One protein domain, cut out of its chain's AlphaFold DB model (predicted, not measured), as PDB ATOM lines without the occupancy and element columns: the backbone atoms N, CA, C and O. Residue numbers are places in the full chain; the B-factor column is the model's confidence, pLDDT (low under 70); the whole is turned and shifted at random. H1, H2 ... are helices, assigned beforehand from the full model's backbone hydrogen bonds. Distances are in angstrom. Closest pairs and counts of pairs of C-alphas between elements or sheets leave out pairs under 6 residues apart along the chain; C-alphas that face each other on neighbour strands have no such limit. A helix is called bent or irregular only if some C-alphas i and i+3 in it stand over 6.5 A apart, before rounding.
ATOM      1  N   LEU A   2       8.637 -17.098  24.547       83.94
ATOM      2  CA  LEU A   2       7.250 -17.550  24.786       83.94
ATOM      3  C   LEU A   2       6.237 -17.034  23.751       83.94
ATOM      4  O   LEU A   2       5.532 -17.822  23.140       83.94
ATOM      5  N   ALA A   3       6.226 -15.731  23.451       82.44
ATOM      6  CA  ALA A   3       5.324 -15.192  22.428       82.44
ATOM      7  C   ALA A   3       5.521 -15.848  21.046       82.44
ATOM      8  O   ALA A   3       4.559 -16.019  20.308       82.44
ATOM      9  N   ARG A   4       6.746 -16.255  20.676       85.00
ATOM     10  CA  ARG A   4       6.986 -16.987  19.418       85.00
ATOM     11  C   ARG A   4       6.456 -18.418  19.496       85.00
ATOM     12  O   ARG A   4       5.841 -18.866  18.535       85.00
ATOM     13  N   LEU A   5       6.635 -19.082  20.639       86.62
ATOM     14  CA  LEU A   5       6.089 -20.415  20.906       86.62
ATOM     15  C   LEU A   5       4.558 -20.416  20.765       86.62
ATOM     16  O   LEU A   5       4.014 -21.188  19.990       86.62
ATOM     17  N   TYR A   6       3.860 -19.448  21.351       86.75
ATOM     18  CA  TYR A   6       2.401 -19.326  21.202       86.75
ATOM     19  C   TYR A   6       1.944 -18.653  19.895       86.75
ATOM     20  O   TYR A   6       0.763 -18.400  19.705       86.75
ATOM     21  N   GLY A   7       2.856 -18.321  18.972       84.94
ATOM     22  CA  GLY A   7       2.518 -17.662  17.699       84.94
ATOM     23  C   GLY A   7       2.121 -16.197  17.758       84.94
ATOM     24  O   GLY A   7       1.875 -15.587  16.724       84.94
ATOM     25  N   LEU A   8       2.184 -15.597  18.935       86.81
ATOM     26  CA  LEU A   8       1.937 -14.180  19.169       86.81
ATOM     27  C   LEU A   8       3.129 -13.290  18.775       86.81
ATOM     28  O   LEU A   8       3.007 -12.071  18.724       86.81
ATOM     29  N   GLY A   9       4.298 -13.870  18.487       84.56
ATOM     30  CA  GLY A   9       5.553 -13.139  18.290       84.56
ATOM     31  C   GLY A   9       5.568 -12.147  17.122       84.56
ATOM     32  O   GLY A   9       6.384 -11.232  17.147       84.56
ATOM     33  N   ARG A  10       4.676 -12.306  16.134       86.44
ATOM     34  CA  ARG A  10       4.531 -11.392  14.984       86.44
ATOM     35  C   ARG A  10       3.487 -10.293  15.200       86.44
ATOM     36  O   ARG A  10       3.452  -9.343  14.432       86.44
ATOM     37  N   LEU A  11       2.651 -10.423  16.228       88.81
ATOM     38  CA  LEU A  11       1.598  -9.458  16.527       88.81
ATOM     39  C   LEU A  11       2.168  -8.233  17.243       88.81
ATOM     40  O   LEU A  11       3.101  -8.363  18.048       88.81
ATOM     41  N   HIS A  12       1.552  -7.075  17.003       91.75
ATOM     42  CA  HIS A  12       1.791  -5.858  17.777       91.75
ATOM     43  C   HIS A  12       1.359  -6.065  19.246       91.75
ATOM     44  O   HIS A  12       0.399  -6.805  19.484       91.75
ATOM     45  N   PRO A  13       1.997  -5.432  20.252       90.06
ATOM     46  CA  PRO A  13       1.637  -5.611  21.664       90.06
ATOM     47  C   PRO A  13       0.142  -5.434  21.968       90.06
ATOM     48  O   PRO A  13      -0.434  -6.246  22.687       90.06
ATOM     49  N   VAL A  14      -0.510  -4.446  21.345       93.00
ATOM     50  CA  VAL A  14      -1.958  -4.208  21.498       93.00
ATOM     51  C   VAL A  14      -2.783  -5.385  20.970       93.00
ATOM     52  O   VAL A  14      -3.680  -5.860  21.654       93.00
ATOM     53  N   GLN A  15      -2.446  -5.921  19.793       91.38
ATOM     54  CA  GLN A  15      -3.137  -7.086  19.226       91.38
ATOM     55  C   GLN A  15      -2.978  -8.318  20.118       91.38
ATOM     56  O   GLN A  15      -3.933  -9.066  20.304       91.38
ATOM     57  N   ARG A  16      -1.794  -8.521  20.715       90.75
ATOM     58  CA  ARG A  16      -1.580  -9.608  21.685       90.75
ATOM     59  C   ARG A  16      -2.500  -9.459  22.885       90.75
ATOM     60  O   ARG A  16      -3.122 -10.432  23.285       90.75
ATOM     61  N   MET A  17      -2.590  -8.250  23.432       92.44
ATOM     62  CA  MET A  17      -3.459  -7.963  24.566       92.44
ATOM     63  C   MET A  17      -4.928  -8.225  24.218       92.44
ATOM     64  O   MET A  17      -5.604  -8.917  24.968       92.44
ATOM     65  N   VAL A  18      -5.395  -7.762  23.054       94.06
ATOM     66  CA  VAL A  18      -6.762  -8.023  22.569       94.06
ATOM     67  C   VAL A  18      -7.028  -9.523  22.432       94.06
ATOM     68  O   VAL A  18      -8.041 -10.002  22.930       94.06
ATOM     69  N   VAL A  19      -6.114 -10.284  21.823       91.81
ATOM     70  CA  VAL A  19      -6.255 -11.745  21.690       91.81
ATOM     71  C   VAL A  19      -6.336 -12.421  23.058       91.81
ATOM     72  O   VAL A  19      -7.201 -13.266  23.262       91.81
ATOM     73  N   LEU A  20      -5.477 -12.040  24.007       90.88
ATOM     74  CA  LEU A  20      -5.502 -12.600  25.360       90.88
ATOM     75  C   LEU A  20      -6.828 -12.299  26.069       90.88
ATOM     76  O   LEU A  20      -7.418 -13.201  26.654       90.88
ATOM     77  N   TRP A  21      -7.334 -11.069  25.958       93.75
ATOM     78  CA  TRP A  21      -8.637 -10.705  26.516       93.75
ATOM     79  C   TRP A  21      -9.787 -11.473  25.876       93.75
ATOM     80  O   TRP A  21     -10.649 -11.963  26.597       93.75
ATOM     81  N   LEU A  22      -9.784 -11.627  24.550       94.31
ATOM     82  CA  LEU A  22     -10.794 -12.414  23.843       94.31
ATOM     83  C   LEU A  22     -10.780 -13.878  24.292       94.31
ATOM     84  O   LEU A  22     -11.841 -14.446  24.541       94.31
ATOM     85  N   VAL A  23      -9.596 -14.474  24.447       93.12
ATOM     86  CA  VAL A  23      -9.448 -15.846  24.954       93.12
ATOM     87  C   VAL A  23      -9.988 -15.956  26.381       93.12
ATOM     88  O   VAL A  23     -10.793 -16.844  26.648       93.12
ATOM     89  N   CYS A  24      -9.618 -15.036  27.276       92.88
ATOM     90  CA  CYS A  24     -10.116 -15.026  28.653       92.88
ATOM     91  C   CYS A  24     -11.640 -14.839  28.720       92.88
ATOM     92  O   CYS A  24     -12.315 -15.587  29.422       92.88
ATOM     93  N   ALA A  25     -12.195 -13.884  27.970       95.00
ATOM     94  CA  ALA A  25     -13.633 -13.626  27.933       95.00
ATOM     95  C   ALA A  25     -14.410 -14.838  27.399       95.00
ATOM     96  O   ALA A  25     -15.413 -15.241  27.985       95.00
ATOM     97  N   THR A  26     -13.905 -15.465  26.334       96.12
ATOM     98  CA  THR A  26     -14.495 -16.682  25.762       96.12
ATOM     99  C   THR A  26     -14.445 -17.837  26.762       96.12
ATOM    100  O   THR A  26     -15.444 -18.522  26.955       96.12
ATOM    101  N   ALA A  27     -13.314 -18.027  27.446       95.94
ATOM    102  CA  ALA A  27     -13.148 -19.066  28.459       95.94
ATOM    103  C   ALA A  27     -14.123 -18.897  29.637       95.94
ATOM    104  O   ALA A  27     -14.752 -19.866  30.058       95.94
ATOM    105  N   VAL A  28     -14.309 -17.666  30.127       96.44
ATOM    106  CA  VAL A  28     -15.312 -17.364  31.162       96.44
ATOM    107  C   VAL A  28     -16.724 -17.645  30.649       96.44
ATOM    108  O   VAL A  28     -17.497 -18.296  31.348       96.44
ATOM    109  N   GLY A  29     -17.051 -17.224  29.422       95.69
ATOM    110  CA  GLY A  29     -18.343 -17.515  28.793       95.69
ATOM    111  C   GLY A  29     -18.632 -19.017  28.702       95.69
ATOM    112  O   GLY A  29     -19.728 -19.452  29.051       95.69
ATOM    113  N   ILE A  30     -17.632 -19.820  28.324       95.06
ATOM    114  CA  ILE A  30     -17.723 -21.287  28.316       95.06
ATOM    115  C   ILE A  30     -17.946 -21.829  29.733       95.06
ATOM    116  O   ILE A  30     -18.805 -22.686  29.921       95.06
ATOM    117  N   GLY A  31     -17.228 -21.321  30.740       94.25
ATOM    118  CA  GLY A  31     -17.415 -21.722  32.137       94.25
ATOM    119  C   GLY A  31     -18.831 -21.446  32.658       94.25
ATOM    120  O   GLY A  31     -19.424 -22.296  33.321       94.25
ATOM    121  N   VAL A  32     -19.403 -20.289  32.309       95.75
ATOM    122  CA  VAL A  32     -20.793 -19.930  32.639       95.75
ATOM    123  C   VAL A  32     -21.785 -20.854  31.932       95.75
ATOM    124  O   VAL A  32     -22.708 -21.358  32.572       95.75
ATOM    125  N   ALA A  33     -21.585 -21.115  30.637       94.38
ATOM    126  CA  ALA A  33     -22.431 -22.025  29.869       94.38
ATOM    127  C   ALA A  33     -22.371 -23.464  30.411       94.38
ATOM    128  O   ALA A  33     -23.408 -24.113  30.533       94.38
ATOM    129  N   ALA A  34     -21.184 -23.938  30.800       92.50
ATOM    130  CA  ALA A  34     -20.994 -25.250  31.413       92.50
ATOM    131  C   ALA A  34     -21.762 -25.374  32.737       92.50
ATOM    132  O   ALA A  34     -22.482 -26.350  32.933       92.50
ATOM    133  N   LEU A  35     -21.684 -24.357  33.604       93.94
ATOM    134  CA  LEU A  35     -22.439 -24.341  34.857       93.94
ATOM    135  C   LEU A  35     -23.954 -24.311  34.614       93.94
ATOM    136  O   LEU A  35     -24.702 -25.012  35.294       93.94
ATOM    137  N   ALA A  36     -24.421 -23.516  33.647       93.81
ATOM    138  CA  ALA A  36     -25.835 -23.471  33.277       93.81
ATOM    139  C   ALA A  36     -26.328 -24.831  32.756       93.81
ATOM    140  O   ALA A  36     -27.382 -25.302  33.186       93.81
ATOM    141  N   GLY A  37     -25.538 -25.488  31.902       91.75
ATOM    142  CA  GLY A  37     -25.812 -26.839  31.417       91.75
ATOM    143  C   GLY A  37     -25.860 -27.862  32.550       91.75
ATOM    144  O   GLY A  37     -26.817 -28.624  32.641       91.75
ATOM    145  N   GLN A  38     -24.891 -27.832  33.470       92.50
ATOM    146  CA  GLN A  38     -24.886 -28.739  34.618       92.50
ATOM    147  C   GLN A  38     -26.103 -28.518  35.525       92.50
ATOM    148  O   GLN A  38     -26.728 -29.481  35.960       92.50
ATOM    149  N   ARG A  39     -26.500 -27.268  35.793       92.50
ATOM    150  CA  ARG A  39     -27.728 -26.975  36.556       92.50
ATOM    151  C   ARG A  39     -28.967 -27.571  35.889       92.50
ATOM    152  O   ARG A  39     -29.788 -28.164  36.579       92.50
ATOM    153  N   HIS A  40     -29.082 -27.424  34.572       91.44
ATOM    154  CA  HIS A  40     -30.210 -27.950  33.810       91.44
ATOM    155  C   HIS A  40     -30.268 -29.483  33.871       91.44
ATOM    156  O   HIS A  40     -31.252 -30.034  34.360       91.44
ATOM    157  N   PHE A  41     -29.190 -30.170  33.489       91.75
ATOM    158  CA  PHE A  41     -29.179 -31.635  33.449       91.75
ATOM    159  C   PHE A  41     -29.149 -32.283  34.835       91.75
ATOM    160  O   PHE A  41     -29.725 -33.349  35.020       91.75
ATOM    161  N   SER A  42     -28.559 -31.639  35.848       90.69
ATOM    162  CA  SER A  42     -28.647 -32.135  37.230       90.69
ATOM    163  C   SER A  42     -30.079 -32.084  37.767       90.69
ATOM    164  O   SER A  42     -30.485 -32.980  38.506       90.69
ATOM    165  N   ALA A  43     -30.874 -31.078  37.391       88.75
ATOM    166  CA  ALA A  43     -32.288 -31.033  37.749       88.75
ATOM    167  C   ALA A  43     -33.077 -32.163  37.065       88.75
ATOM    168  O   ALA A  43     -33.890 -32.812  37.721       88.75
ATOM    169  N   GLU A  44     -32.792 -32.444  35.790       88.75
ATOM    170  CA  GLU A  44     -33.416 -33.547  35.048       88.75
ATOM    171  C   GLU A  44     -33.045 -34.922  35.629       88.75
ATOM    172  O   GLU A  44     -33.940 -35.726  35.899       88.75
ATOM    173  N   LEU A  45     -31.767 -35.167  35.943       88.62
ATOM    174  CA  LEU A  45     -31.327 -36.399  36.615       88.62
ATOM    175  C   LEU A  45     -32.028 -36.598  37.962       88.62
ATOM    176  O   LEU A  45     -32.539 -37.679  38.249       88.62
ATOM    177  N   ASN A  46     -32.119 -35.540  38.772       88.25
ATOM    178  CA  ASN A  46     -32.798 -35.596  40.069       88.25
ATOM    179  C   ASN A  46     -34.315 -35.810  39.946       88.25
ATOM    180  O   ASN A  46     -34.942 -36.272  40.896       88.25
ATOM    181  N   SER A  47     -34.908 -35.488  38.792       89.62
ATOM    182  CA  SER A  47     -36.317 -35.768  38.496       89.62
ATOM    183  C   SER A  47     -36.574 -37.209  38.027       89.62
ATOM    184  O   SER A  47     -37.728 -37.592  37.851       89.62
ATOM    185  N   GLY A  48     -35.517 -38.012  37.852       87.00
ATOM    186  CA  GLY A  48     -35.603 -39.384  37.350       87.00
ATOM    187  C   GLY A  48     -35.682 -39.486  35.825       87.00
ATOM    188  O   GLY A  48     -36.116 -40.516  35.315       87.00
ATOM    189  N   ALA A  49     -35.299 -38.431  35.097       87.81
ATOM    190  CA  ALA A  49     -35.257 -38.462  33.641       87.81
ATOM    191  C   ALA A  49     -34.158 -39.412  33.139       87.81
ATOM    192  O   ALA A  49     -33.045 -39.426  33.668       87.81
ATOM    193  N   ASP A  50     -34.462 -40.173  32.086       88.69
ATOM    194  CA  ASP A  50     -33.477 -40.996  31.385       88.69
ATOM    195  C   ASP A  50     -32.739 -40.131  30.355       88.69
ATOM    196  O   ASP A  50     -33.278 -39.766  29.306       88.69
ATOM    197  N   LEU A  51     -31.520 -39.723  30.705       87.12
ATOM    198  CA  LEU A  51     -30.679 -38.867  29.878       87.12
ATOM    199  C   LEU A  51     -29.698 -39.695  29.048       87.12
ATOM    200  O   LEU A  51     -29.190 -40.733  29.466       87.12
ATOM    201  N   ASN A  52     -29.361 -39.183  27.862       91.44
ATOM    202  CA  ASN A  52     -28.273 -39.765  27.083       91.44
ATOM    203  C   ASN A  52     -26.920 -39.589  27.802       91.44
ATOM    204  O   ASN A  52     -26.746 -38.697  28.629       91.44
ATOM    205  N   VAL A  53     -25.928 -40.399  27.419       87.56
ATOM    206  CA  VAL A  53     -24.601 -40.447  28.066       87.56
ATOM    207  C   VAL A  53     -23.938 -39.069  28.196       87.56
ATOM    208  O   VAL A  53     -23.293 -38.793  29.203       87.56
ATOM    209  N   VAL A  54     -24.093 -38.195  27.198       86.94
ATOM    210  CA  VAL A  54     -23.482 -36.856  27.208       86.94
ATOM    211  C   VAL A  54     -24.192 -35.943  28.206       86.94
ATOM    212  O   VAL A  54     -23.529 -35.273  28.992       86.94
ATOM    213  N   ALA A  55     -25.524 -35.934  28.205       87.06
ATOM    214  CA  ALA A  55     -26.325 -35.149  29.138       87.06
ATOM    215  C   ALA A  55     -26.125 -35.619  30.589       87.06
ATOM    216  O   ALA A  55     -25.944 -34.783  31.474       87.06
ATOM    217  N   THR A  56     -26.028 -36.933  30.818       86.06
ATOM    218  CA  THR A  56     -25.678 -37.509  32.125       86.06
ATOM    219  C   THR A  56     -24.298 -37.048  32.587       86.06
ATOM    220  O   THR A  56     -24.163 -36.560  33.704       86.06
ATOM    221  N   LEU A  57     -23.286 -37.096  31.712       84.50
ATOM    222  CA  LEU A  57     -21.935 -36.627  32.038       84.50
ATOM    223  C   LEU A  57     -21.915 -35.132  32.405       84.50
ATOM    224  O   LEU A  57     -21.225 -34.728  33.341       84.50
ATOM    225  N   VAL A  58     -22.664 -34.301  31.674       86.12
ATOM    226  CA  VAL A  58     -22.772 -32.864  31.970       86.12
ATOM    227  C   VAL A  58     -23.519 -32.628  33.284       86.12
ATOM    228  O   VAL A  58     -23.118 -31.743  34.036       86.12
ATOM    229  N   GLY A  59     -24.569 -33.403  33.571       83.19
ATOM    230  CA  GLY A  59     -25.340 -33.322  34.813       83.19
ATOM    231  C   GLY A  59     -24.541 -33.735  36.052       83.19
ATOM    232  O   GLY A  59     -24.562 -33.014  37.054       83.19
ATOM    233  N   ASP A  60     -23.779 -34.827  35.961       84.88
ATOM    234  CA  ASP A  60     -22.869 -35.293  37.016       84.88
ATOM    235  C   ASP A  60     -21.727 -34.291  37.256       84.88
ATOM    236  O   ASP A  60     -21.349 -34.004  38.395       84.88
ATOM    237  N   GLY A  61     -21.208 -33.703  36.175       84.31
ATOM    238  CA  GLY A  61     -20.106 -32.750  36.211       84.31
ATOM    239  C   GLY A  61     -18.772 -33.370  36.641       84.31
ATOM    240  O   GLY A  61     -18.529 -34.570  36.505       84.31
ATOM    241  N   SER A  62     -17.861 -32.526  37.127       83.44
ATOM    242  CA  SER A  62     -16.512 -32.948  37.521       83.44
ATOM    243  C   SER A  62     -16.521 -33.844  38.758       83.44
ATOM    244  O   SER A  62     -17.142 -33.526  39.774       83.44
ATOM    245  N   SER A  63     -15.750 -34.930  38.703       82.75
ATOM    246  CA  SER A  63     -15.617 -35.913  39.779       82.75
ATOM    247  C   SER A  63     -14.157 -36.361  39.960       82.75
ATOM    248  O   SER A  63     -13.335 -36.215  39.054       82.75
ATOM    249  N   PRO A  64     -13.795 -36.999  41.088       76.06
ATOM    250  CA  PRO A  64     -12.458 -37.578  41.250       76.06
ATOM    251  C   PRO A  64     -12.081 -38.583  40.145       76.06
ATOM    252  O   PRO A  64     -10.905 -38.732  39.821       76.06
ATOM    253  N   ARG A  65     -13.073 -39.251  39.532       78.75
ATOM    254  CA  ARG A  65     -12.855 -40.207  38.431       78.75
ATOM    255  C   ARG A  65     -12.476 -39.529  37.117       78.75
ATOM    256  O   ARG A  65     -11.861 -40.174  36.274       78.75
ATOM    257  N   THR A  66     -12.826 -38.261  36.937       79.12
ATOM    258  CA  THR A  66     -12.520 -37.479  35.731       79.12
ATOM    259  C   THR A  66     -11.295 -36.584  35.909       79.12
ATOM    260  O   THR A  66     -10.784 -36.058  34.926       79.12
ATOM    261  N   ALA A  67     -10.754 -36.488  37.130       83.31
ATOM    262  CA  ALA A  67      -9.643 -35.599  37.452       83.31
ATOM    263  C   ALA A  67      -8.259 -36.066  36.982       83.31
ATOM    264  O   ALA A  67      -7.385 -35.242  36.730       83.31
ATOM    265  N   TRP A  68      -8.035 -37.372  36.836       87.88
ATOM    266  CA  TRP A  68      -6.706 -37.944  36.577       87.88
ATOM    267  C   TRP A  68      -6.036 -37.610  35.223       87.88
ATOM    268  O   TRP A  68      -4.801 -37.596  35.210       87.88
ATOM    269  N   PRO A  69      -6.731 -37.341  34.092       89.75
ATOM    270  CA  PRO A  69      -6.066 -37.217  32.790       89.75
ATOM    271  C   PRO A  69      -5.032 -36.091  32.726       89.75
ATOM    272  O   PRO A  69      -3.930 -36.297  32.214       89.75
ATOM    273  N   GLY A  70      -5.347 -34.919  33.293       91.88
ATOM    274  CA  GLY A  70      -4.416 -33.788  33.349       91.88
ATOM    275  C   GLY A  70      -3.153 -34.124  34.145       91.88
ATOM    276  O   GLY A  70      -2.040 -33.860  33.696       91.88
ATOM    277  N   TRP A  71      -3.312 -34.803  35.283       95.25
ATOM    278  CA  TRP A  71      -2.193 -35.254  36.111       95.25
ATOM    279  C   TRP A  71      -1.329 -36.296  35.409       95.25
ATOM    280  O   TRP A  71      -0.103 -36.187  35.425       95.25
ATOM    281  N   LEU A  72      -1.944 -37.277  34.746       95.00
ATOM    282  CA  LEU A  72      -1.201 -38.284  33.999       95.00
ATOM    283  C   LEU A  72      -0.401 -37.645  32.854       95.00
ATOM    284  O   LEU A  72       0.780 -37.948  32.677       95.00
ATOM    285  N   ALA A  73      -1.010 -36.711  32.117       93.81
ATOM    286  CA  ALA A  73      -0.319 -35.945  31.085       93.81
ATOM    287  C   ALA A  73       0.852 -35.135  31.667       93.81
ATOM    288  O   ALA A  73       1.947 -35.153  31.106       93.81
ATOM    289  N   ALA A  74       0.662 -34.485  32.819       94.94
ATOM    290  CA  ALA A  74       1.722 -33.757  33.509       94.94
ATOM    291  C   ALA A  74       2.903 -34.661  33.885       94.94
ATOM    292  O   ALA A  74       4.053 -34.270  33.678       94.94
ATOM    293  N   VAL A  75       2.634 -35.880  34.365       96.06
ATOM    294  CA  VAL A  75       3.674 -36.877  34.653       96.06
ATOM    295  C   VAL A  75       4.428 -37.251  33.378       96.06
ATOM    296  O   VAL A  75       5.655 -37.175  33.363       96.06
ATOM    297  N   PHE A  76       3.733 -37.587  32.288       94.75
ATOM    298  CA  PHE A  76       4.395 -37.946  31.029       94.75
ATOM    299  C   PHE A  76       5.222 -36.800  30.443       94.75
ATOM    300  O   PHE A  76       6.366 -37.016  30.037       94.75
ATOM    301  N   PHE A  77       4.697 -35.575  30.436       94.75
ATOM    302  CA  PHE A  77       5.444 -34.408  29.970       94.75
ATOM    303  C   PHE A  77       6.618 -34.075  30.889       94.75
ATOM    304  O   PHE A  77       7.689 -33.726  30.396       94.75
ATOM    305  N   GLY A  78       6.465 -34.251  32.203       92.38
ATOM    306  CA  GLY A  78       7.551 -34.124  33.173       92.38
ATOM    307  C   GLY A  78       8.662 -35.152  32.939       92.38
ATOM    308  O   GLY A  78       9.839 -34.797  32.900       92.38
ATOM    309  N   LEU A  79       8.311 -36.417  32.693       92.44
ATOM    310  CA  LEU A  79       9.274 -37.464  32.336       92.44
ATOM    311  C   LEU A  79       9.970 -37.160  31.005       92.44
ATOM    312  O   LEU A  79      11.193 -37.279  30.912       92.44
ATOM    313  N   ALA A  80       9.225 -36.707  29.994       88.94
ATOM    314  CA  ALA A  80       9.790 -36.292  28.713       88.94
ATOM    315  C   ALA A  80      10.746 -35.096  28.872       88.94
ATOM    316  O   ALA A  80      11.780 -35.034  28.205       88.94
ATOM    317  N   LEU A  81      10.426 -34.164  29.774       89.44
ATOM    318  CA  LEU A  81      11.242 -32.996  30.105       89.44
ATOM    319  C   LEU A  81      12.544 -33.404  30.788       89.44
ATOM    320  O   LEU A  81      13.620 -32.988  30.356       89.44
ATOM    321  N   LEU A  82      12.465 -34.274  31.795       89.31
ATOM    322  CA  LEU A  82      13.640 -34.838  32.455       89.31
ATOM    323  C   LEU A  82      14.516 -35.616  31.470       89.31
ATOM    324  O   LEU A  82      15.740 -35.502  31.511       89.31
ATOM    325  N   ARG A  83      13.905 -36.377  30.558       87.38
ATOM    326  CA  ARG A  83      14.621 -37.111  29.511       87.38
ATOM    327  C   ARG A  83      15.365 -36.168  28.568       87.38
ATOM    328  O   ARG A  83      16.544 -36.394  28.311       87.38
ATOM    329  N   LEU A  84      14.709 -35.098  28.115       84.56
ATOM    330  CA  LEU A  84      15.318 -34.078  27.259       84.56
ATOM    331  C   LEU A  84      16.475 -33.351  27.961       84.56
ATOM    332  O   LEU A  84      17.464 -33.002  27.324       84.56
ATOM    333  N   TRP A  85      16.370 -33.139  29.274       81.19
ATOM    334  CA  TRP A  85      17.461 -32.588  30.082       81.19
ATOM    335  C   TRP A  85      18.652 -33.535  30.225       81.19
ATOM    336  O   TRP A  85      19.790 -33.075  30.272       81.19
ATOM    337  N   ARG A  86      18.405 -34.847  30.314       80.88
ATOM    338  CA  ARG A  86      19.434 -35.857  30.601       80.88
ATOM    339  C   ARG A  86      20.201 -36.356  29.376       80.88
ATOM    340  O   ARG A  86      21.233 -36.994  29.556       80.88
ATOM    341  N   GLY A  87      19.749 -36.107  28.146       63.91
ATOM    342  CA  GLY A  87      20.423 -36.664  26.972       63.91
ATOM    343  C   GLY A  87      19.999 -36.070  25.636       63.91
ATOM    344  O   GLY A  87      18.998 -35.364  25.532       63.91
ATOM    345  N   ARG A  88      20.803 -36.355  24.602       60.91
ATOM    346  CA  ARG A  88      20.573 -35.878  23.230       60.91
ATOM    347  C   ARG A  88      19.184 -36.324  22.731       60.91
ATOM    348  O   ARG A  88      18.834 -37.482  22.954       60.91
ATOM    349  N   PRO A  89      18.431 -35.443  22.045       63.25
ATOM    350  CA  PRO A  89      17.200 -35.791  21.340       63.25
ATOM    351  C   PRO A  89      17.344 -37.081  20.531       63.25
ATOM    352  O   PRO A  89      18.351 -37.268  19.843       63.25
ATOM    353  N   GLU A  90      16.346 -37.960  20.625       60.81
ATOM    354  CA  GLU A  90      16.280 -39.147  19.773       60.81
ATOM    355  C   GLU A  90      16.214 -38.731  18.295       60.81
ATOM    356  O   GLU A  90      15.688 -37.659  17.978       60.81
ATOM    357  N   PRO A  91      16.767 -39.542  17.375       60.16
ATOM    358  CA  PRO A  91      16.592 -39.304  15.953       60.16
ATOM    359  C   PRO A  91      15.093 -39.283  15.593       60.16
ATOM    360  O   PRO A  91      14.309 -39.992  16.229       60.16
ATOM    361  N   PRO A  92      14.690 -38.490  14.583       61.50
ATOM    362  CA  PRO A  92      13.284 -38.234  14.290       61.50
ATOM    363  C   PRO A  92      12.480 -39.518  14.077       61.50
ATOM    364  O   PRO A  92      12.930 -40.425  13.368       61.50
ATOM    365  N   ALA A  93      11.282 -39.588  14.657       61.47
ATOM    366  CA  ALA A  93      10.454 -40.792  14.608       61.47
ATOM    367  C   ALA A  93       9.949 -41.101  13.179       61.47
ATOM    368  O   ALA A  93       9.613 -40.199  12.410       61.47
ATOM    369  N   GLY A  94       9.842 -42.393  12.833       59.28
ATOM    370  CA  GLY A  94       9.098 -42.854  11.650       59.28
ATOM    371  C   GLY A  94       9.904 -43.219  10.397       59.28
ATOM    372  O   GLY A  94       9.326 -43.239   9.310       59.28
ATOM    373  N   ARG A  95      11.207 -43.525  10.491       59.91
ATOM    374  CA  ARG A  95      11.976 -44.042   9.340       59.91
ATOM    375  C   ARG A  95      12.877 -45.235   9.673       59.91
ATOM    376  O   ARG A  95      13.378 -45.315  10.793       59.91
ATOM    377  N   THR A 102      21.208 -36.862   5.358       79.00
ATOM    378  CA  THR A 102      21.847 -35.557   5.192       79.00
ATOM    379  C   THR A 102      21.518 -34.664   6.390       79.00
ATOM    380  O   THR A 102      20.463 -34.781   7.023       79.00
ATOM    381  N   ALA A 103      22.392 -33.705   6.697       79.38
ATOM    382  CA  ALA A 103      22.126 -32.716   7.742       79.38
ATOM    383  C   ALA A 103      20.887 -31.838   7.443       79.38
ATOM    384  O   ALA A 103      20.313 -31.235   8.351       79.38
ATOM    385  N   ALA A 104      20.470 -31.726   6.177       80.62
ATOM    386  CA  ALA A 104      19.249 -31.020   5.794       80.62
ATOM    387  C   ALA A 104      17.989 -31.815   6.179       80.62
ATOM    388  O   ALA A 104      17.042 -31.235   6.717       80.62
ATOM    389  N   ASP A 105      18.010 -33.139   5.992       80.38
ATOM    390  CA  ASP A 105      16.893 -34.025   6.340       80.38
ATOM    391  C   ASP A 105      16.603 -34.000   7.841       80.38
ATOM    392  O   ASP A 105      15.453 -33.797   8.239       80.38
ATOM    393  N   ILE A 106      17.653 -34.103   8.664       78.06
ATOM    394  CA  ILE A 106      17.553 -34.053  10.131       78.06
ATOM    395  C   ILE A 106      16.945 -32.716  10.576       78.06
ATOM    396  O   ILE A 106      15.969 -32.694  11.325       78.06
ATOM    397  N   ARG A 107      17.450 -31.588  10.055       81.62
ATOM    398  CA  ARG A 107      16.922 -30.252  10.386       81.62
ATOM    399  C   ARG A 107      15.459 -30.084   9.973       81.62
ATOM    400  O   ARG A 107      14.676 -29.490  10.713       81.62
ATOM    401  N   SER A 108      15.064 -30.605   8.811       82.75
ATOM    402  CA  SER A 108      13.676 -30.525   8.341       82.75
ATOM    403  C   SER A 108      12.706 -31.328   9.216       82.75
ATOM    404  O   SER A 108      11.585 -30.882   9.468       82.75
ATOM    405  N   ALA A 109      13.128 -32.501   9.691       82.12
ATOM    406  CA  ALA A 109      12.326 -33.361  10.547       82.12
ATOM    407  C   ALA A 109      12.146 -32.734  11.936       82.12
ATOM    408  O   ALA A 109      11.014 -32.562  12.383       82.12
ATOM    409  N   LEU A 110      13.234 -32.239  12.530       82.44
ATOM    410  CA  LEU A 110      13.203 -31.538  13.815       82.44
ATOM    411  C   LEU A 110      12.319 -30.279  13.791       82.44
ATOM    412  O   LEU A 110      11.600 -30.000  14.748       82.44
ATOM    413  N   ARG A 111      12.308 -29.524  12.681       85.38
ATOM    414  CA  ARG A 111      11.392 -28.380  12.520       85.38
ATOM    415  C   ARG A 111       9.921 -28.795  12.471       85.38
ATOM    416  O   ARG A 111       9.078 -28.069  12.997       85.38
ATOM    417  N   ARG A 112       9.603 -29.935  11.849       85.94
ATOM    418  CA  ARG A 112       8.233 -30.475  11.817       85.94
ATOM    419  C   ARG A 112       7.788 -30.929  13.201       85.94
ATOM    420  O   ARG A 112       6.698 -30.557  13.622       85.94
ATOM    421  N   GLU A 113       8.649 -31.638  13.923       85.69
ATOM    422  CA  GLU A 113       8.398 -32.022  15.318       85.69
ATOM    423  C   GLU A 113       8.187 -30.793  16.203       85.69
ATOM    424  O   GLU A 113       7.211 -30.728  16.947       85.69
ATOM    425  N   TYR A 114       9.026 -29.763  16.057       86.75
ATOM    426  CA  TYR A 114       8.839 -28.504  16.772       86.75
ATOM    427  C   TYR A 114       7.498 -27.835  16.437       86.75
ATOM    428  O   TYR A 114       6.820 -27.340  17.334       86.75
ATOM    429  N   GLY A 115       7.076 -27.852  15.169       87.75
ATOM    430  CA  GLY A 115       5.756 -27.371  14.753       87.75
ATOM    431  C   GLY A 115       4.599 -28.154  15.387       87.75
ATOM    432  O   GLY A 115       3.626 -27.552  15.849       87.75
ATOM    433  N   ALA A 116       4.721 -29.481  15.467       88.50
ATOM    434  CA  ALA A 116       3.731 -30.347  16.104       88.50
ATOM    435  C   ALA A 116       3.638 -30.082  17.615       88.50
ATOM    436  O   ALA A 116       2.551 -29.824  18.132       88.50
ATOM    437  N   VAL A 117       4.779 -30.034  18.310       90.00
ATOM    438  CA  VAL A 117       4.842 -29.720  19.746       90.00
ATOM    439  C   VAL A 117       4.280 -28.333  20.025       90.00
ATOM    440  O   VAL A 117       3.511 -28.147  20.963       90.00
ATOM    441  N   ARG A 118       4.606 -27.352  19.183       93.12
ATOM    442  CA  ARG A 118       4.062 -26.001  19.294       93.12
ATOM    443  C   ARG A 118       2.536 -25.985  19.196       93.12
ATOM    444  O   ARG A 118       1.886 -25.285  19.966       93.12
ATOM    445  N   THR A 119       1.974 -26.766  18.279       92.94
ATOM    446  CA  THR A 119       0.520 -26.913  18.134       92.94
ATOM    447  C   THR A 119      -0.086 -27.561  19.378       92.94
ATOM    448  O   THR A 119      -1.049 -27.030  19.927       92.94
ATOM    449  N   ALA A 120       0.526 -28.635  19.887       92.38
ATOM    450  CA  ALA A 120       0.094 -29.298  21.117       92.38
ATOM    451  C   ALA A 120       0.126 -28.356  22.336       92.38
ATOM    452  O   ALA A 120      -0.825 -28.337  23.111       92.38
ATOM    453  N   ILE A 121       1.167 -27.524  22.472       93.44
ATOM    454  CA  ILE A 121       1.275 -26.507  23.531       93.44
ATOM    455  C   ILE A 121       0.126 -25.501  23.450       93.44
ATOM    456  O   ILE A 121      -0.467 -25.179  24.476       93.44
ATOM    457  N   ILE A 122      -0.194 -25.000  22.253       94.31
ATOM    458  CA  ILE A 122      -1.280 -24.027  22.068       94.31
ATOM    459  C   ILE A 122      -2.624 -24.656  22.440       94.31
ATOM    460  O   ILE A 122      -3.365 -24.069  23.224       94.31
ATOM    461  N   VAL A 123      -2.918 -25.852  21.923       94.56
ATOM    462  CA  VAL A 123      -4.171 -26.565  22.215       94.56
ATOM    463  C   VAL A 123      -4.302 -26.830  23.713       94.56
ATOM    464  O   VAL A 123      -5.314 -26.471  24.311       94.56
ATOM    465  N   LEU A 124      -3.265 -27.386  24.342       94.94
ATOM    466  CA  LEU A 124      -3.282 -27.698  25.769       94.94
ATOM    467  C   LEU A 124      -3.401 -26.439  26.635       94.94
ATOM    468  O   LEU A 124      -4.113 -26.456  27.633       94.94
ATOM    469  N   ALA A 125      -2.759 -25.333  26.248       94.31
ATOM    470  CA  ALA A 125      -2.893 -24.063  26.955       94.31
ATOM    471  C   ALA A 125      -4.311 -23.487  26.849       94.31
ATOM    472  O   ALA A 125      -4.839 -23.014  27.849       94.31
ATOM    473  N   VAL A 126      -4.950 -23.555  25.675       93.56
ATOM    474  CA  VAL A 126      -6.351 -23.131  25.509       93.56
ATOM    475  C   VAL A 126      -7.273 -23.978  26.384       93.56
ATOM    476  O   VAL A 126      -8.090 -23.420  27.111       93.56
ATOM    477  N   VAL A 127      -7.101 -25.303  26.375       94.00
ATOM    478  CA  VAL A 127      -7.873 -26.219  27.227       94.00
ATOM    479  C   VAL A 127      -7.667 -25.895  28.709       94.00
ATOM    480  O   VAL A 127      -8.646 -25.754  29.435       94.00
ATOM    481  N   ALA A 128      -6.424 -25.689  29.153       95.25
ATOM    482  CA  ALA A 128      -6.123 -25.327  30.538       95.25
ATOM    483  C   ALA A 128      -6.711 -23.960  30.942       95.25
ATOM    484  O   ALA A 128      -7.152 -23.802  32.076       95.25
ATOM    485  N   ILE A 129      -6.752 -22.978  30.032       95.62
ATOM    486  CA  ILE A 129      -7.383 -21.671  30.287       95.62
ATOM    487  C   ILE A 129      -8.902 -21.814  30.410       95.62
ATOM    488  O   ILE A 129      -9.483 -21.254  31.336       95.62
ATOM    489  N   ILE A 130      -9.541 -22.557  29.500       94.81
ATOM    490  CA  ILE A 130     -10.984 -22.835  29.560       94.81
ATOM    491  C   ILE A 130     -11.323 -23.523  30.880       94.81
ATOM    492  O   ILE A 130     -12.256 -23.110  31.566       94.81
ATOM    493  N   ASP A 131     -10.533 -24.520  31.267       93.88
ATOM    494  CA  ASP A 131     -10.791 -25.277  32.484       93.88
ATOM    495  C   ASP A 131     -10.514 -24.473  33.760       93.88
ATOM    496  O   ASP A 131     -11.295 -24.507  34.710       93.88
ATOM    497  N   GLY A 132      -9.462 -23.651  33.757       94.88
ATOM    498  CA  GLY A 132      -9.192 -22.697  34.832       94.88
ATOM    499  C   GLY A 132     -10.299 -21.648  34.982       94.88
ATOM    500  O   GLY A 132     -10.706 -21.333  36.101       94.88
ATOM    501  N   ALA A 133     -10.843 -21.144  33.870       95.69
ATOM    502  CA  ALA A 133     -11.979 -20.225  33.891       95.69
ATOM    503  C   ALA A 133     -13.253 -20.913  34.403       95.69
ATOM    504  O   ALA A 133     -13.968 -20.333  35.221       95.69
ATOM    505  N   ARG A 134     -13.505 -22.164  33.995       94.62
ATOM    506  CA  ARG A 134     -14.582 -23.002  34.538       94.62
ATOM    507  C   ARG A 134     -14.439 -23.155  36.054       94.62
ATOM    508  O   ARG A 134     -15.380 -22.843  36.776       94.62
ATOM    509  N   ALA A 135     -13.259 -23.521  36.552       95.56
ATOM    510  CA  ALA A 135     -12.995 -23.626  37.988       95.56
ATOM    511  C   ALA A 135     -13.235 -22.298  38.732       95.56
ATOM    512  O   ALA A 135     -13.838 -22.296  39.807       95.56
ATOM    513  N   ALA A 136     -12.834 -21.161  38.153       96.62
ATOM    514  CA  ALA A 136     -13.088 -19.841  38.730       96.62
ATOM    515  C   ALA A 136     -14.593 -19.521  38.803       96.62
ATOM    516  O   ALA A 136     -15.082 -19.125  39.862       96.62
ATOM    517  N   VAL A 137     -15.342 -19.754  37.719       96.94
ATOM    518  CA  VAL A 137     -16.804 -19.572  37.680       96.94
ATOM    519  C   VAL A 137     -17.491 -20.444  38.734       96.94
ATOM    520  O   VAL A 137     -18.336 -19.950  39.479       96.94
ATOM    521  N   TYR A 138     -17.095 -21.713  38.851       96.12
ATOM    522  CA  TYR A 138     -17.641 -22.639  39.845       96.12
ATOM    523  C   TYR A 138     -17.297 -22.223  41.273       96.12
ATOM    524  O   TYR A 138     -18.136 -22.339  42.161       96.12
ATOM    525  N   THR A 139     -16.098 -21.685  41.496       96.88
ATOM    526  CA  THR A 139     -15.680 -21.166  42.804       96.88
ATOM    527  C   THR A 139     -16.539 -19.977  43.220       96.88
ATOM    528  O   THR A 139     -17.057 -19.958  44.337       96.88
ATOM    529  N   VAL A 140     -16.753 -19.018  42.314       97.38
ATOM    530  CA  VAL A 140     -17.631 -17.866  42.567       97.38
ATOM    531  C   VAL A 140     -19.066 -18.331  42.812       97.38
ATOM    532  O   VAL A 140     -19.667 -17.947  43.812       97.38
ATOM    533  N   ALA A 141     -19.599 -19.213  41.963       95.31
ATOM    534  CA  ALA A 141     -20.952 -19.741  42.119       95.31
ATOM    535  C   ALA A 141     -21.137 -20.475  43.460       95.31
ATOM    536  O   ALA A 141     -22.112 -20.224  44.176       95.31
ATOM    537  N   ALA A 142     -20.175 -21.318  43.842       94.50
ATOM    538  CA  ALA A 142     -20.178 -22.027  45.115       94.50
ATOM    539  C   ALA A 142     -20.133 -21.062  46.312       94.50
ATOM    540  O   ALA A 142     -20.896 -21.241  47.264       94.50
ATOM    541  N   ALA A 143     -19.305 -20.013  46.240       95.88
ATOM    542  CA  ALA A 143     -19.221 -18.969  47.262       95.88
ATOM    543  C   ALA A 143     -20.529 -18.168  47.395       95.88
ATOM    544  O   ALA A 143     -20.901 -17.779  48.498       95.88
ATOM    545  N   THR A 144     -21.267 -17.984  46.296       95.31
ATOM    546  CA  THR A 144     -22.598 -17.343  46.297       95.31
ATOM    547  C   THR A 144     -23.748 -18.278  46.693       95.31
ATOM    548  O   THR A 144     -24.908 -17.879  46.656       95.31
ATOM    549  N   GLY A 145     -23.455 -19.521  47.094       92.50
ATOM    550  CA  GLY A 145     -24.446 -20.453  47.636       92.50
ATOM    551  C   GLY A 145     -25.054 -21.431  46.628       92.50
ATOM    552  O   GLY A 145     -25.940 -22.203  47.006       92.50
ATOM    553  N   ASP A 146     -24.564 -21.487  45.388       93.69
ATOM    554  CA  ASP A 146     -25.014 -22.482  44.414       93.69
ATOM    555  C   ASP A 146     -24.707 -23.909  44.905       93.69
ATOM    556  O   ASP A 146     -23.579 -24.227  45.287       93.69
ATOM    557  N   ARG A 147     -25.728 -24.772  44.963       89.62
ATOM    558  CA  ARG A 147     -25.582 -26.150  45.465       89.62
ATOM    559  C   ARG A 147     -24.900 -27.076  44.457       89.62
ATOM    560  O   ARG A 147     -24.111 -27.917  44.874       89.62
ATOM    561  N   VAL A 148     -25.175 -26.895  43.167       88.81
ATOM    562  CA  VAL A 148     -24.599 -27.699  42.079       88.81
ATOM    563  C   VAL A 148     -23.097 -27.439  41.996       88.81
ATOM    564  O   VAL A 148     -22.303 -28.375  42.048       88.81
ATOM    565  N   ALA A 149     -22.695 -26.166  41.993       90.06
ATOM    566  CA  ALA A 149     -21.289 -25.781  41.985       90.06
ATOM    567  C   ALA A 149     -20.555 -26.253  43.250       90.06
ATOM    568  O   ALA A 149     -19.439 -26.754  43.159       90.06
ATOM    569  N   ARG A 150     -21.176 -26.156  44.438       90.31
ATOM    570  CA  ARG A 150     -20.570 -26.652  45.691       90.31
ATOM    571  C   ARG A 150     -20.263 -28.149  45.659       90.31
ATOM    572  O   ARG A 150     -19.267 -28.556  46.250       90.31
ATOM    573  N   GLY A 151     -21.088 -28.948  44.980       87.81
ATOM    574  CA  GLY A 151     -20.880 -30.391  44.854       87.81
ATOM    575  C   GLY A 151     -19.655 -30.773  44.016       87.81
ATOM    576  O   GLY A 151     -19.038 -31.801  44.280       87.81
ATOM    577  N   SER A 152     -19.266 -29.939  43.047       88.62
ATOM    578  CA  SER A 152     -18.235 -30.270  42.050       88.62
ATOM    579  C   SER A 152     -17.017 -29.338  42.048       88.62
ATOM    580  O   SER A 152     -16.018 -29.643  41.391       88.62
ATOM    581  N   VAL A 153     -17.041 -28.221  42.787       92.50
ATOM    582  CA  VAL A 153     -15.992 -27.183  42.744       92.50
ATOM    583  C   VAL A 153     -14.596 -27.732  43.040       92.50
ATOM    584  O   VAL A 153     -13.658 -27.427  42.311       92.50
ATOM    585  N   LEU A 154     -14.445 -28.588  44.056       92.31
ATOM    586  CA  LEU A 154     -13.134 -29.126  44.428       92.31
ATOM    587  C   LEU A 154     -12.577 -30.033  43.326       92.31
ATOM    588  O   LEU A 154     -11.416 -29.892  42.950       92.31
ATOM    589  N   ALA A 155     -13.409 -30.914  42.766       91.00
ATOM    590  CA  ALA A 155     -13.016 -31.760  41.642       91.00
ATOM    591  C   ALA A 155     -12.647 -30.921  40.408       91.00
ATOM    592  O   ALA A 155     -11.628 -31.184  39.777       91.00
ATOM    593  N   THR A 156     -13.412 -29.861  40.131       92.44
ATOM    594  CA  THR A 156     -13.155 -28.923  39.024       92.44
ATOM    595  C   THR A 156     -11.817 -28.192  39.199       92.44
ATOM    596  O   THR A 156     -11.060 -28.040  38.246       92.44
ATOM    597  N   ILE A 157     -11.479 -27.770  40.424       94.31
ATOM    598  CA  ILE A 157     -10.179 -27.152  40.730       94.31
ATOM    599  C   ILE A 157      -9.039 -28.159  40.525       94.31
ATOM    600  O   ILE A 157      -8.024 -27.821  39.920       94.31
ATOM    601  N   VAL A 158      -9.188 -29.393  41.015       95.06
ATOM    602  CA  VAL A 158      -8.157 -30.437  40.883       95.06
ATOM    603  C   VAL A 158      -7.930 -30.823  39.417       95.06
ATOM    604  O   VAL A 158      -6.780 -31.020  39.018       95.06
ATOM    605  N   GLU A 159      -8.994 -30.900  38.615       92.81
ATOM    606  CA  GLU A 159      -8.935 -31.062  37.155       92.81
ATOM    607  C   GLU A 159      -8.110 -29.944  36.505       92.81
ATOM    608  O   GLU A 159      -7.100 -30.219  35.839       92.81
ATOM    609  N   ALA A 160      -8.477 -28.691  36.786       94.12
ATOM    610  CA  ALA A 160      -7.830 -27.523  36.206       94.12
ATOM    611  C   ALA A 160      -6.344 -27.451  36.570       94.12
ATOM    612  O   ALA A 160      -5.503 -27.187  35.709       94.12
ATOM    613  N   LEU A 161      -5.988 -27.744  37.824       95.81
ATOM    614  CA  LEU A 161      -4.593 -27.766  38.270       95.81
ATOM    615  C   LEU A 161      -3.763 -28.817  37.526       95.81
ATOM    616  O   LEU A 161      -2.637 -28.520  37.121       95.81
ATOM    617  N   GLY A 162      -4.315 -30.012  37.297       94.56
ATOM    618  CA  GLY A 162      -3.645 -31.055  36.521       94.56
ATOM    619  C   GLY A 162      -3.357 -30.607  35.086       94.56
ATOM    620  O   GLY A 162      -2.236 -30.762  34.597       94.56
ATOM    621  N   LEU A 163      -4.338 -29.986  34.423       94.62
ATOM    622  CA  LEU A 163      -4.184 -29.464  33.059       94.62
ATOM    623  C   LEU A 163      -3.204 -28.289  32.980       94.62
ATOM    624  O   LEU A 163      -2.374 -28.244  32.070       94.62
ATOM    625  N   VAL A 164      -3.251 -27.365  33.943       96.00
ATOM    626  CA  VAL A 164      -2.290 -26.256  34.044       96.00
ATOM    627  C   VAL A 164      -0.876 -26.798  34.227       96.00
ATOM    628  O   VAL A 164       0.038 -26.371  33.520       96.00
ATOM    629  N   LEU A 165      -0.684 -27.777  35.115       96.75
ATOM    630  CA  LEU A 165       0.621 -28.392  35.331       96.75
ATOM    631  C   LEU A 165       1.128 -29.090  34.061       96.75
ATOM    632  O   LEU A 165       2.288 -28.908  33.686       96.75
ATOM    633  N   ALA A 166       0.263 -29.825  33.357       96.62
ATOM    634  CA  ALA A 166       0.603 -30.447  32.080       96.62
ATOM    635  C   ALA A 166       1.024 -29.408  31.029       96.62
ATOM    636  O   ALA A 166       2.061 -29.569  30.377       96.62
ATOM    637  N   ALA A 167       0.269 -28.312  30.905       95.94
ATOM    638  CA  ALA A 167       0.586 -27.212  30.000       95.94
ATOM    639  C   ALA A 167       1.944 -26.580  30.331       95.94
ATOM    640  O   ALA A 167       2.748 -26.337  29.426       95.94
ATOM    641  N   VAL A 168       2.237 -26.358  31.617       96.00
ATOM    642  CA  VAL A 168       3.528 -25.828  32.079       96.00
ATOM    643  C   VAL A 168       4.668 -26.778  31.713       96.00
ATOM    644  O   VAL A 168       5.639 -26.337  31.098       96.00
ATOM    645  N   MET A 169       4.547 -28.075  32.016       96.19
ATOM    646  CA  MET A 169       5.597 -29.060  31.720       96.19
ATOM    647  C   MET A 169       5.887 -29.157  30.220       96.19
ATOM    648  O   MET A 169       7.051 -29.111  29.812       96.19
ATOM    649  N   LEU A 170       4.846 -29.208  29.385       94.88
ATOM    650  CA  LEU A 170       5.008 -29.246  27.932       94.88
ATOM    651  C   LEU A 170       5.594 -27.934  27.382       94.88
ATOM    652  O   LEU A 170       6.417 -27.952  26.465       94.88
ATOM    653  N   THR A 171       5.231 -26.791  27.966       95.06
ATOM    654  CA  THR A 171       5.797 -25.483  27.597       95.06
ATOM    655  C   THR A 171       7.285 -25.416  27.919       95.06
ATOM    656  O   THR A 171       8.077 -24.998  27.073       95.06
ATOM    657  N   LEU A 172       7.689 -25.861  29.113       94.38
ATOM    658  CA  LEU A 172       9.097 -25.946  29.500       94.38
ATOM    659  C   LEU A 172       9.865 -26.852  28.540       94.38
ATOM    660  O   LEU A 172      10.900 -26.435  28.014       94.38
ATOM    661  N   TRP A 173       9.322 -28.035  28.243       93.06
ATOM    662  CA  TRP A 173       9.888 -28.955  27.257       93.06
ATOM    663  C   TRP A 173      10.103 -28.262  25.908       93.06
ATOM    664  O   TRP A 173      11.217 -28.262  25.384       93.06
ATOM    665  N   GLY A 174       9.074 -27.586  25.384       91.94
ATOM    666  CA  GLY A 174       9.132 -26.882  24.102       91.94
ATOM    667  C   GLY A 174      10.159 -25.750  24.075       91.94
ATOM    668  O   GLY A 174      10.843 -25.566  23.069       91.94
ATOM    669  N   LEU A 175      10.321 -25.019  25.182       92.50
ATOM    670  CA  LEU A 175      11.358 -23.992  25.313       92.50
ATOM    671  C   LEU A 175      12.762 -24.602  25.279       92.50
ATOM    672  O   LEU A 175      13.644 -24.086  24.595       92.50
ATOM    673  N   ILE A 176      12.995 -25.696  25.999       90.31
ATOM    674  CA  ILE A 176      14.308 -26.352  26.001       90.31
ATOM    675  C   ILE A 176      14.611 -26.934  24.624       90.31
ATOM    676  O   ILE A 176      15.709 -26.730  24.108       90.31
ATOM    677  N   PHE A 177      13.630 -27.582  24.000       88.88
ATOM    678  CA  PHE A 177      13.777 -28.133  22.660       88.88
ATOM    679  C   PHE A 177      14.087 -27.040  21.631       88.88
ATOM    680  O   PHE A 177      15.045 -27.170  20.875       88.88
ATOM    681  N   ALA A 178      13.381 -25.905  21.672       88.81
ATOM    682  CA  ALA A 178      13.679 -24.756  20.817       88.81
ATOM    683  C   ALA A 178      15.123 -24.250  20.989       88.81
ATOM    684  O   ALA A 178      15.811 -24.029  19.997       88.81
ATOM    685  N   ARG A 179      15.617 -24.131  22.233       88.12
ATOM    686  CA  ARG A 179      17.014 -23.729  22.497       88.12
ATOM    687  C   ARG A 179      18.022 -24.730  21.935       88.12
ATOM    688  O   ARG A 179      19.080 -24.324  21.464       88.12
ATOM    689  N   LEU A 180      17.727 -26.028  22.005       85.88
ATOM    690  CA  LEU A 180      18.583 -27.063  21.421       85.88
ATOM    691  C   LEU A 180      18.626 -26.949  19.893       85.88
ATOM    692  O   LEU A 180      19.704 -27.026  19.310       85.88
ATOM    693  N   LEU A 181      17.484 -26.686  19.256       84.56
ATOM    694  CA  LEU A 181      17.403 -26.477  17.810       84.56
ATOM    695  C   LEU A 181      18.145 -25.221  17.342       84.56
ATOM    696  O   LEU A 181      18.842 -25.284  16.329       84.56
ATOM    697  N   GLU A 182      18.045 -24.112  18.081       87.12
ATOM    698  CA  GLU A 182      18.819 -22.887  17.820       87.12
ATOM    699  C   GLU A 182      20.330 -23.165  17.921       87.12
ATOM    700  O   GLU A 182      21.091 -22.816  17.022       87.12
ATOM    701  N   ARG A 183      20.772 -23.887  18.964       84.44
ATOM    702  CA  ARG A 183      22.184 -24.290  19.130       84.44
ATOM    703  C   ARG A 183      22.702 -25.174  17.995       84.44
ATOM    704  O   ARG A 183      23.899 -25.178  17.732       84.44
ATOM    705  N   TRP A 184      21.828 -25.937  17.346       80.69
ATOM    706  CA  TRP A 184      22.173 -26.816  16.225       80.69
ATOM    707  C   TRP A 184      21.977 -26.161  14.848       80.69
ATOM    708  O   TRP A 184      22.158 -26.828  13.828       80.69
ATOM    709  N   GLY A 185      21.597 -24.879  14.791       79.06
ATOM    710  CA  GLY A 185      21.364 -24.156  13.535       79.06
ATOM    711  C   GLY A 185      20.183 -24.701  12.721       79.06
ATOM    712  O   GLY A 185      20.208 -24.696  11.485       79.06
TER     713      GLY A 185
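This is residues 2 to 95 and 102 to 185 of the 187 residues of an uncharacterized protein of Chloroflexi bacterium (UniProt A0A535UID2). H5 and H6 make a long hairpin with H4 alongside H6, H2 crossing H5 steeply and H3 crossing H2. The printed part has 178 residues with six named helices, H1 to H6. It is all helix and loose, with a radius of gyration of the C-alphas of 20.1 A and spans of 67 by 38 by 26 A.

Find C-alpha 103 at (22.126, -32.716, 7.742); H5, residues 103 to 143, runs 58.8 A. H6, 147 to 183, ends at C-alpha 183 (22.184, -24.290, 19.130), irregular with C-alphas 151 and 154 7.9 A apart. H2 is 13 to 46, H3 53 to 60, H4 68 to 86, H1 2 to 5.

The hub H6 touches H5 at a shallow tilt of 22 degrees, closest at C-alphas 150 and 142, 4.7 A. H2 touches H5, closest at C-alphas 31 and 134, 3.9 A. Of O i to N i+4 pairs, H6 has 30 of 33 within hydrogen-bond range.

Residues 96 to 101 are cut, a 13.7 A gap; residues 87 to 95 are under pLDDT 70.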